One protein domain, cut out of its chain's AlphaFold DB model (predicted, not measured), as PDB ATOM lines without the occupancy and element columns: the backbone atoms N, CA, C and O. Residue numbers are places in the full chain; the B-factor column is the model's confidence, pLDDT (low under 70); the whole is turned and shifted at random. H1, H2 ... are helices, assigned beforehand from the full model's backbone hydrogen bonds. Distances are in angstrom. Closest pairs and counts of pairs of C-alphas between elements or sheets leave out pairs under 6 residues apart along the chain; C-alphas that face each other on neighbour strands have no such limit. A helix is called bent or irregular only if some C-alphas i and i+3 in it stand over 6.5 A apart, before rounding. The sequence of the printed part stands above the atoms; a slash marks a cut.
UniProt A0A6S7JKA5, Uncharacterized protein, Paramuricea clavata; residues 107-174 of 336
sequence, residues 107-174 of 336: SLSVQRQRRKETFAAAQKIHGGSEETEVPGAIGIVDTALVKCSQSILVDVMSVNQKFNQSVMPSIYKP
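AT A GLANCE: This is residues 107 to 174 of the 336 residues of an uncharacterized protein of Paramuricea clavata (UniProt A0A6S7JKA5). Four helices follow one another as an open, winding chain with corners and no common core: H1 and H2 meet near their ends in one corner, with residues 119 to 126 of H1 and 135 to 140 of H2, and H3 and H4 meet in a second corner farther along. The first residues of H1, 108 to 117, stick out, and so do most residues of H4, 161 to 167 and 169 to 174, at the other end of the printed part. The printed part has 68 residues with four named helices, in the order H1, H2, H3, H4, and no named strand; its class is all helix. It is only just loose, close to compact, with a radius of gyration of the C-alphas of 13.6 A and spans of 33 by 32 by 22 A.

IN THESE COORDINATES: H1 is the longest helix, residues 108 to 126, beginning with C-alpha 108 at (177.789, 173.385, 112.856) and measuring 26.6 A from first to last C-alpha. A short link of 7 residues leads to H2, residues 134 to 147, 19.8 A long, with C-alpha 134 at (160.334, 156.525, 118.207). After a tight link of 2 residues comes H3, residues 150 to 159, 14.6 A long. A tight link of 1 residue leads to H4, residues 161 to 174, 20.3 A long, ending with C-alpha 174 at (172.291, 139.819, 106.781). H4 is only just irregular: C-alphas 165 and 168 are 6.8 A apart.

HOW THE PARTS SIT: H1 and H2 touch, with 16 pairs of C-alphas within 8 A, and the closest C-alphas are those of Gln 123 and Gly 136, 4.1 A apart. H1 touches H2 with residues 119 to 126 alone, and H2 touches H1 with residues 135 to 140 alone. Their lines are about perpendicular, at 79 degrees. H2 and H3 are apart, but only just, with their closest C-alphas 8.0 A from each other. H3 and H4 touch only at the corner by their link, and only just, with 3 pairs of C-alphas within 8 A. Their closest C-alphas are those of Met 157 and Phe 163, 6.5 A apart, and their lines are about perpendicular, at 74 degrees. H1 is apart from H3 and from H4, and H2 is apart from H4. Every O i to N i+4 pair is within hydrogen-bond range in H1 and H2, against 5 of 6 in H3 and 7 of 10 in H4.

THE WHOLE: The two C-alphas farthest apart are those of Ser 107 and Pro 174, the first and last printed residues, at 37.3 A. Residues 146 to 151 also stand free. The printed part has no cut and no long link between its helices. The mean pLDDT of the printed part is 92.6, and no printed residue is under 70.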
ATOM      1  N   SER A 107     176.994 176.919 109.523       88.38
ATOM      2  CA  SER A 107     177.857 176.537 110.649       88.38
ATOM      3  C   SER A 107     177.305 175.338 111.435       88.38
ATOM      4  O   SER A 107     176.095 175.102 111.484       88.38
ATOM      5  N   LEU A 108     178.186 174.576 112.092       88.19
ATOM      6  CA  LEU A 108     177.789 173.385 112.856       88.19
ATOM      7  C   LEU A 108     176.783 173.696 113.973       88.19
ATOM      8  O   LEU A 108     175.894 172.883 114.221       88.19
ATOM      9  N   SER A 109     176.897 174.863 114.613       90.94
ATOM     10  CA  SER A 109     175.949 175.308 115.643       90.94
ATOM     11  C   SER A 109     174.540 175.480 115.064       90.94
ATOM     12  O   SER A 109     173.588 174.869 115.549       90.94
ATOM     13  N   VAL A 110     174.423 176.190 113.935       90.56
ATOM     14  CA  VAL A 110     173.143 176.379 113.232       90.56
ATOM     15  C   VAL A 110     172.564 175.042 112.774       90.56
ATOM     16  O   VAL A 110     171.367 174.801 112.922       90.56
ATOM     17  N   GLN A 111     173.401 174.137 112.262       89.81
ATOM     18  CA  GLN A 111     172.948 172.801 111.874       89.81
ATOM     19  C   GLN A 111     172.409 171.995 113.064       89.81
ATOM     20  O   GLN A 111     171.390 171.319 112.930       89.81
ATOM     21  N   ARG A 112     173.085 172.036 114.222       91.94
ATOM     22  CA  ARG A 112     172.633 171.347 115.445       91.94
ATOM     23  C   ARG A 112     171.288 171.894 115.906       91.94
ATOM     24  O   ARG A 112     170.382 171.098 116.143       91.94
ATOM     25  N   GLN A 113     171.145 173.218 115.940       91.06
ATOM     26  CA  GLN A 113     169.894 173.873 116.311       91.06
ATOM     27  C   GLN A 113     168.746 173.465 115.378       91.06
ATOM     28  O   GLN A 113     167.717 172.980 115.845       91.06
ATOM     29  N   ARG A 114     168.944 173.556 114.054       91.75
ATOM     30  CA  ARG A 114     167.920 173.170 113.065       91.75
ATOM     31  C   ARG A 114     167.529 171.696 113.170       91.75
ATOM     32  O   ARG A 114     166.348 171.385 113.066       91.75
ATOM     33  N   ARG A 115     168.487 170.787 113.401       92.19
ATOM     34  CA  ARG A 115     168.188 169.359 113.619       92.19
ATOM     35  C   ARG A 115     167.359 169.135 114.884       92.19
ATOM     36  O   ARG A 115     166.395 168.383 114.816       92.19
ATOM     37  N   LYS A 116     167.695 169.807 115.993       92.19
ATOM     38  CA  LYS A 116     166.941 169.712 117.257       92.19
ATOM     39  C   LYS A 116     165.492 170.161 117.075       92.19
ATOM     40  O   LYS A 116     164.576 169.451 117.466       92.19
ATOM     41  N   GLU A 117     165.287 171.307 116.438       91.81
ATOM     42  CA  GLU A 117     163.945 171.835 116.181       91.81
ATOM     43  C   GLU A 117     163.152 170.971 115.197       91.81
ATOM     44  O   GLU A 117     161.971 170.742 115.416       91.81
ATOM     45  N   THR A 118     163.797 170.462 114.140       93.38
ATOM     46  CA  THR A 118     163.156 169.541 113.185       93.38
ATOM     47  C   THR A 118     162.700 168.271 113.898       93.38
ATOM     48  O   THR A 118     161.588 167.804 113.673       93.38
ATOM     49  N   PHE A 119     163.535 167.733 114.790       93.31
ATOM     50  CA  PHE A 119     163.182 166.560 115.579       93.31
ATOM     51  C   PHE A 119     162.024 166.844 116.536       93.31
ATOM     52  O   PHE A 119     161.042 166.112 116.527       93.31
ATOM     53  N   ALA A 120     162.076 167.949 117.284       91.25
ATOM     54  CA  ALA A 120     160.992 168.357 118.178       91.25
ATOM     55  C   ALA A 120     159.669 168.607 117.429       91.25
ATOM     56  O   ALA A 120     158.600 168.252 117.920       91.25
ATOM     57  N   ALA A 121     159.735 169.183 116.225       91.75
ATOM     58  CA  ALA A 121     158.580 169.348 115.348       91.75
ATOM     59  C   ALA A 121     157.968 167.996 114.970       91.75
ATOM     60  O   ALA A 121     156.761 167.807 115.095       91.75
ATOM     61  N   ALA A 122     158.806 167.048 114.553       93.94
ATOM     62  CA  ALA A 122     158.359 165.712 114.190       93.94
ATOM     63  C   ALA A 122     157.766 164.948 115.381       93.94
ATOM     64  O   ALA A 122     156.753 164.282 115.206       93.94
ATOM     65  N   GLN A 123     158.335 165.081 116.587       93.56
ATOM     66  CA  GLN A 123     157.745 164.501 117.801       93.56
ATOM     67  C   GLN A 123     156.310 165.002 118.007       93.56
ATOM     68  O   GLN A 123     155.398 164.196 118.154       93.56
ATOM     69  N   LYS A 124     156.081 166.319 117.903       91.56
ATOM     70  CA  LYS A 124     154.735 166.906 118.029       91.56
ATOM     71  C   LYS A 124     153.761 166.417 116.953       91.56
ATOM     72  O   LYS A 124     152.599 166.186 117.261       91.56
ATOM     73  N   ILE A 125     154.219 166.274 115.707       92.75
ATOM     74  CA  ILE A 125     153.375 165.850 114.575       92.75
ATOM     75  C   ILE A 125     153.014 164.365 114.673       92.75
ATOM     76  O   ILE A 125     151.868 163.993 114.443       92.75
ATOM     77  N   HIS A 126     153.986 163.516 115.007       93.81
ATOM     78  CA  HIS A 126     153.829 162.060 115.004       93.81
ATOM     79  C   HIS A 126     153.493 161.482 116.387       93.81
ATOM     80  O   HIS A 126     153.467 160.266 116.545       93.81
ATOM     81  N   GLY A 127     153.221 162.338 117.378       91.00
ATOM     82  CA  GLY A 127     152.745 161.940 118.705       91.00
ATOM     83  C   GLY A 127     153.807 161.316 119.612       91.00
ATOM     84  O   GLY A 127     153.462 160.510 120.470       91.00
ATOM     85  N   GLY A 128     155.084 161.645 119.422       90.25
ATOM     86  CA  GLY A 128     156.143 161.207 120.331       90.25
ATOM     87  C   GLY A 128     156.479 162.240 121.411       90.25
ATOM     88  O   GLY A 128     156.102 163.413 121.332       90.25
ATOM     89  N   SER A 129     157.180 161.786 122.447       86.06
ATOM     90  CA  SER A 129     157.579 162.578 123.621       86.06
ATOM     91  C   SER A 129     159.075 162.420 123.918       86.06
ATOM     92  O   SER A 129     159.761 161.652 123.247       86.06
ATOM     93  N   GLU A 130     159.595 163.122 124.934       79.75
ATOM     94  CA  GLU A 130     160.985 162.926 125.397       79.75
ATOM     95  C   GLU A 130     161.242 161.488 125.881       79.75
ATOM     96  O   GLU A 130     162.346 160.972 125.741       79.75
ATOM     97  N   GLU A 131     160.210 160.808 126.389       82.00
ATOM     98  CA  GLU A 131     160.280 159.404 126.811       82.00
ATOM     99  C   GLU A 131     160.024 158.428 125.650       82.00
ATOM    100  O   GLU A 131     160.459 157.278 125.682       82.00
ATOM    101  N   THR A 132     159.327 158.879 124.601       87.12
ATOM    102  CA  THR A 132     158.904 158.055 123.461       87.12
ATOM    103  C   THR A 132     159.298 158.707 122.139       87.12
ATOM    104  O   THR A 132     158.464 159.156 121.362       87.12
ATOM    105  N   GLU A 133     160.599 158.740 121.853       90.94
ATOM    106  CA  GLU A 133     161.131 159.420 120.663       90.94
ATOM    107  C   GLU A 133     160.874 158.677 119.329       90.94
ATOM    108  O   GLU A 133     161.071 159.231 118.241       90.94
ATOM    109  N   VAL A 134     160.463 157.406 119.383       94.00
ATOM    110  CA  VAL A 134     160.334 156.525 118.207       94.00
ATOM    111  C   VAL A 134     159.363 157.061 117.140       94.00
ATOM    112  O   VAL A 134     159.755 157.075 115.969       94.00
ATOM    113  N   PRO A 135     158.146 157.542 117.473       95.12
ATOM    114  CA  PRO A 135     157.193 158.021 116.474       95.12
ATOM    115  C   PRO A 135     157.730 159.201 115.656       95.12
ATOM    116  O   PRO A 135     157.658 159.180 114.426       95.12
ATOM    117  N   GLY A 136     158.358 160.189 116.306       94.38
ATOM    118  CA  GLY A 136     158.974 161.317 115.603       94.38
ATOM    119  C   GLY A 136     160.155 160.897 114.724       94.38
ATOM    120  O   GLY A 136     160.298 161.393 113.606       94.38
ATOM    121  N   ALA A 137     160.979 159.945 115.177       94.31
ATOM    122  CA  ALA A 137     162.090 159.425 114.382       94.31
ATOM    123  C   ALA A 137     161.610 158.683 113.120       94.31
ATOM    124  O   ALA A 137     162.135 158.938 112.032       94.31
ATOM    125  N   ILE A 138     160.607 157.808 113.251       95.31
ATOM    126  CA  ILE A 138     160.001 157.090 112.118       95.31
ATOM    127  C   ILE A 138     159.369 158.085 111.144       95.31
ATOM    128  O   ILE A 138     159.638 158.010 109.947       95.31
ATOM    129  N   GLY A 139     158.610 159.056 111.652       96.44
ATOM    130  CA  GLY A 139     157.949 160.062 110.826       96.44
ATOM    131  C   GLY A 139     158.912 160.908 109.989       96.44
ATOM    132  O   GLY A 139     158.640 161.174 108.818       96.44
ATOM    133  N   ILE A 140     160.085 161.265 110.531       96.00
ATOM    134  CA  ILE A 140     161.136 161.959 109.760       96.00
ATOM    135  C   ILE A 140     161.650 161.086 108.620       96.00
ATOM    136  O   ILE A 140     161.825 161.582 107.506       96.00
ATOM    137  N   VAL A 141     161.938 159.813 108.900       95.12
ATOM    138  CA  VAL A 141     162.479 158.894 107.892       95.12
ATOM    139  C   VAL A 141     161.448 158.656 106.793       95.12
ATOM    140  O   VAL A 141     161.788 158.809 105.623       95.12
ATOM    141  N   ASP A 142     160.202 158.365 107.155       96.38
ATOM    142  CA  ASP A 142     159.104 158.153 106.209       96.38
ATOM    143  C   ASP A 142     158.864 159.392 105.332       96.38
ATOM    144  O   ASP A 142     158.907 159.322 104.102       96.38
ATOM    145  N   THR A 143     158.773 160.572 105.955       96.31
ATOM    146  CA  THR A 143     158.631 161.842 105.228       96.31
ATOM    147  C   THR A 143     159.797 162.071 104.269       96.31
ATOM    148  O   THR A 143     159.587 162.487 103.129       96.31
ATOM    149  N   ALA A 144     161.033 161.797 104.699       95.38
ATOM    150  CA  ALA A 144     162.207 161.952 103.847       95.38
ATOM    151  C   ALA A 144     162.191 160.982 102.657       95.38
ATOM    152  O   ALA A 144     162.576 161.388 101.563       95.38
ATOM    153  N   LEU A 145     161.733 159.741 102.846       94.12
ATOM    154  CA  LEU A 145     161.626 158.747 101.775       94.12
ATOM    155  C   LEU A 145     160.545 159.105 100.746       94.12
ATOM    156  O   LEU A 145     160.738 158.851  99.561       94.12
ATOM    157  N   VAL A 146     159.440 159.720 101.179       96.44
ATOM    158  CA  VAL A 146     158.313 160.072 100.298       96.44
ATOM    159  C   VAL A 146     158.497 161.430  99.615       96.44
ATOM    160  O   VAL A 146     158.086 161.607  98.469       96.44
ATOM    161  N   LYS A 147     159.064 162.424 100.310       96.69
ATOM    162  CA  LYS A 147     159.109 163.817  99.826       96.69
ATOM    163  C   LYS A 147     160.429 164.213  99.174       96.69
ATOM    164  O   LYS A 147     160.425 165.130  98.353       96.69
ATOM    165  N   CYS A 148     161.549 163.587  99.529       94.62
ATOM    166  CA  CYS A 148     162.833 163.911  98.906       94.62
ATOM    167  C   CYS A 148     163.007 163.136  97.597       94.62
ATOM    168  O   CYS A 148     162.685 161.955  97.515       94.62
ATOM    169  N   SER A 149     163.600 163.774  96.586       95.25
ATOM    170  CA  SER A 149     164.011 163.057  95.380       95.25
ATOM    171  C   SER A 149     165.141 162.069  95.686       95.25
ATOM    172  O   SER A 149     165.974 162.287  96.574       95.25
ATOM    173  N   GLN A 150     165.225 161.006  94.886       94.69
ATOM    174  CA  GLN A 150     166.297 160.018  95.001       94.69
ATOM    175  C   GLN A 150     167.692 160.653  94.889       94.69
ATOM    176  O   GLN A 150     168.593 160.268  95.630       94.69
ATOM    177  N   SER A 151     167.875 161.646  94.009       93.50
ATOM    178  CA  SER A 151     169.162 162.337  93.846       93.50
ATOM    179  C   SER A 151     169.614 163.025  95.135       93.50
ATOM    180  O   SER A 151     170.748 162.830  95.566       93.50
ATOM    181  N   ILE A 152     168.709 163.741  95.810       92.69
ATOM    182  CA  ILE A 152     169.006 164.414  97.082       92.69
ATOM    183  C   ILE A 152     169.352 163.390  98.167       92.69
ATOM    184  O   ILE A 152     170.321 163.577  98.905       92.69
ATOM    185  N   LEU A 153     168.582 162.301  98.263       93.44
ATOM    186  CA  LEU A 153     168.839 161.244  99.242       93.44
ATOM    187  C   LEU A 153     170.219 160.614  99.030       93.44
ATOM    188  O   LEU A 153     170.979 160.483  99.990       93.44
ATOM    189  N   VAL A 154     170.574 160.273  97.789       93.19
ATOM    190  CA  VAL A 154     171.884 159.692  97.455       93.19
ATOM    191  C   VAL A 154     173.015 160.669  97.772       93.19
ATOM    192  O   VAL A 154     173.984 160.286  98.434       93.19
ATOM    193  N   ASP A 155     172.893 161.934  97.377       92.06
ATOM    194  CA  ASP A 155     173.930 162.944  97.605       92.06
ATOM    195  C   ASP A 155     174.202 163.173  99.097       92.06
ATOM    196  O   ASP A 155     175.361 163.209  99.523       92.06
ATOM    197  N   VAL A 156     173.149 163.279  99.910       92.19
ATOM    198  CA  VAL A 156     173.279 163.534 101.352       92.19
ATOM    199  C   VAL A 156     173.700 162.274 102.116       92.19
ATOM    200  O   VAL A 156     174.558 162.349 103.003       92.19
ATOM    201  N   MET A 157     173.132 161.108 101.801       92.56
ATOM    202  CA  MET A 157     173.441 159.866 102.523       92.56
ATOM    203  C   MET A 157     174.829 159.326 102.173       92.56
ATOM    204  O   MET A 157     175.522 158.829 103.061       92.56
ATOM    205  N   SER A 158     175.280 159.478 100.922       90.06
ATOM    206  CA  SER A 158     176.588 158.974 100.470       90.06
ATOM    207  C   SER A 158     177.779 159.621 101.177       90.06
ATOM    208  O   SER A 158     178.853 159.023 101.228       90.06
ATOM    209  N   VAL A 159     177.609 160.806 101.767       91.62
ATOM    210  CA  VAL A 159     178.655 161.488 102.547       91.62
ATOM    211  C   VAL A 159     178.507 161.269 104.051       91.62
ATOM    212  O   VAL A 159     179.416 161.582 104.821       91.62
ATOM    213  N   ASN A 160     177.363 160.747 104.499       90.81
ATOM    214  CA  ASN A 160     177.074 160.592 105.913       90.81
ATOM    215  C   ASN A 160     177.864 159.410 106.493       90.81
ATOM    216  O   ASN A 160     177.618 158.245 106.178       90.81
ATOM    217  N   GLN A 161     178.802 159.711 107.391       91.12
ATOM    218  CA  GLN A 161     179.673 158.701 107.985       91.12
ATOM    219  C   GLN A 161     178.899 157.651 108.796       91.12
ATOM    220  O   GLN A 161     179.195 156.465 108.681       91.12
ATOM    221  N   LYS A 162     177.886 158.053 109.579       91.62
ATOM    222  CA  LYS A 162     177.073 157.116 110.374       91.62
ATOM    223  C   LYS A 162     176.308 156.158 109.460       91.62
ATOM    224  O   LYS A 162     176.288 154.955 109.718       91.62
ATOM    225  N   PHE A 163     175.733 156.679 108.377       92.19
ATOM    226  CA  PHE A 163     175.039 155.863 107.389       92.19
ATOM    227  C   PHE A 163     175.992 154.840 106.754       92.19
ATOM    228  O   PHE A 163     175.762 153.639 106.844       92.19
ATOM    229  N   ASN A 164     177.119 155.300 106.213       91.00
ATOM    230  CA  ASN A 164     178.082 154.454 105.506       91.00
ATOM    231  C   ASN A 164     178.827 153.445 106.393       91.00
ATOM    232  O   ASN A 164     179.167 152.352 105.945       91.00
ATOM    233  N   GLN A 165     179.131 153.798 107.643       91.44
ATOM    234  CA  GLN A 165     179.937 152.947 108.525       91.44
ATOM    235  C   GLN A 165     179.102 152.006 109.393       91.44
ATOM    236  O   GLN A 165     179.618 150.974 109.822       91.44
ATOM    237  N   SER A 166     177.832 152.332 109.649       92.38
ATOM    238  CA  SER A 166     176.989 151.581 110.585       92.38
ATOM    239  C   SER A 166     175.682 151.104 109.956       92.38
ATOM    240  O   SER A 166     175.437 149.899 109.947       92.38
ATOM    241  N   VAL A 167     174.886 152.009 109.374       93.75
ATOM    242  CA  VAL A 167     173.537 151.685 108.869       93.75
ATOM    243  C   VAL A 167     173.589 150.819 107.608       93.75
ATOM    244  O   VAL A 167     172.959 149.772 107.540       93.75
ATOM    245  N   MET A 168     174.372 151.210 106.602       93.75
ATOM    246  CA  MET A 168     174.464 150.445 105.357       93.75
ATOM    247  C   MET A 168     175.022 149.027 105.603       93.75
ATOM    248  O   MET A 168     174.414 148.059 105.138       93.75
ATOM    249  N   PRO A 169     176.094 148.839 106.403       94.75
ATOM    250  CA  PRO A 169     176.557 147.502 106.755       94.75
ATOM    251  C   PRO A 169     175.554 146.671 107.567       94.75
ATOM    252  O   PRO A 169     175.549 145.451 107.399       94.75
ATOM    253  N   SER A 170     174.737 147.274 108.441       95.75
ATOM    254  CA  SER A 170     173.740 146.522 109.220       95.75
ATOM    255  C   SER A 170     172.603 145.992 108.348       95.75
ATOM    256  O   SER A 170     172.117 144.895 108.604       95.75
ATOM    257  N   ILE A 171     172.242 146.711 107.281       95.00
ATOM    258  CA  ILE A 171     171.252 146.264 106.289       95.00
ATOM    259  C   ILE A 171     171.854 145.218 105.339       95.00
ATOM    260  O   ILE A 171     171.204 144.237 104.983       95.00
ATOM    261  N   TYR A 172     173.100 145.422 104.905       96.12
ATOM    262  CA  TYR A 172     173.721 144.601 103.867       96.12
ATOM    263  C   TYR A 172     174.214 143.235 104.370       96.12
ATOM    264  O   TYR A 172     174.049 142.229 103.682       96.12
ATOM    265  N   LYS A 173     174.834 143.169 105.557       95.69
ATOM    266  CA  LYS A 173     175.469 141.934 106.062       95.69
ATOM    267  C   LYS A 173     174.506 140.746 106.238       95.69
ATOM    268  O   LYS A 173     174.933 139.641 105.905       95.69
ATOM    269  N   PRO A 174     173.258 140.918 106.720       96.69
ATOM    270  CA  PRO A 174     172.291 139.819 106.781       96.69
ATOM    271  C   PRO A 174     171.969 139.257 105.391       96.69
ATOM    272  O   PRO A 174     172.183 138.072 105.152       96.69
TER     273      PRO A 174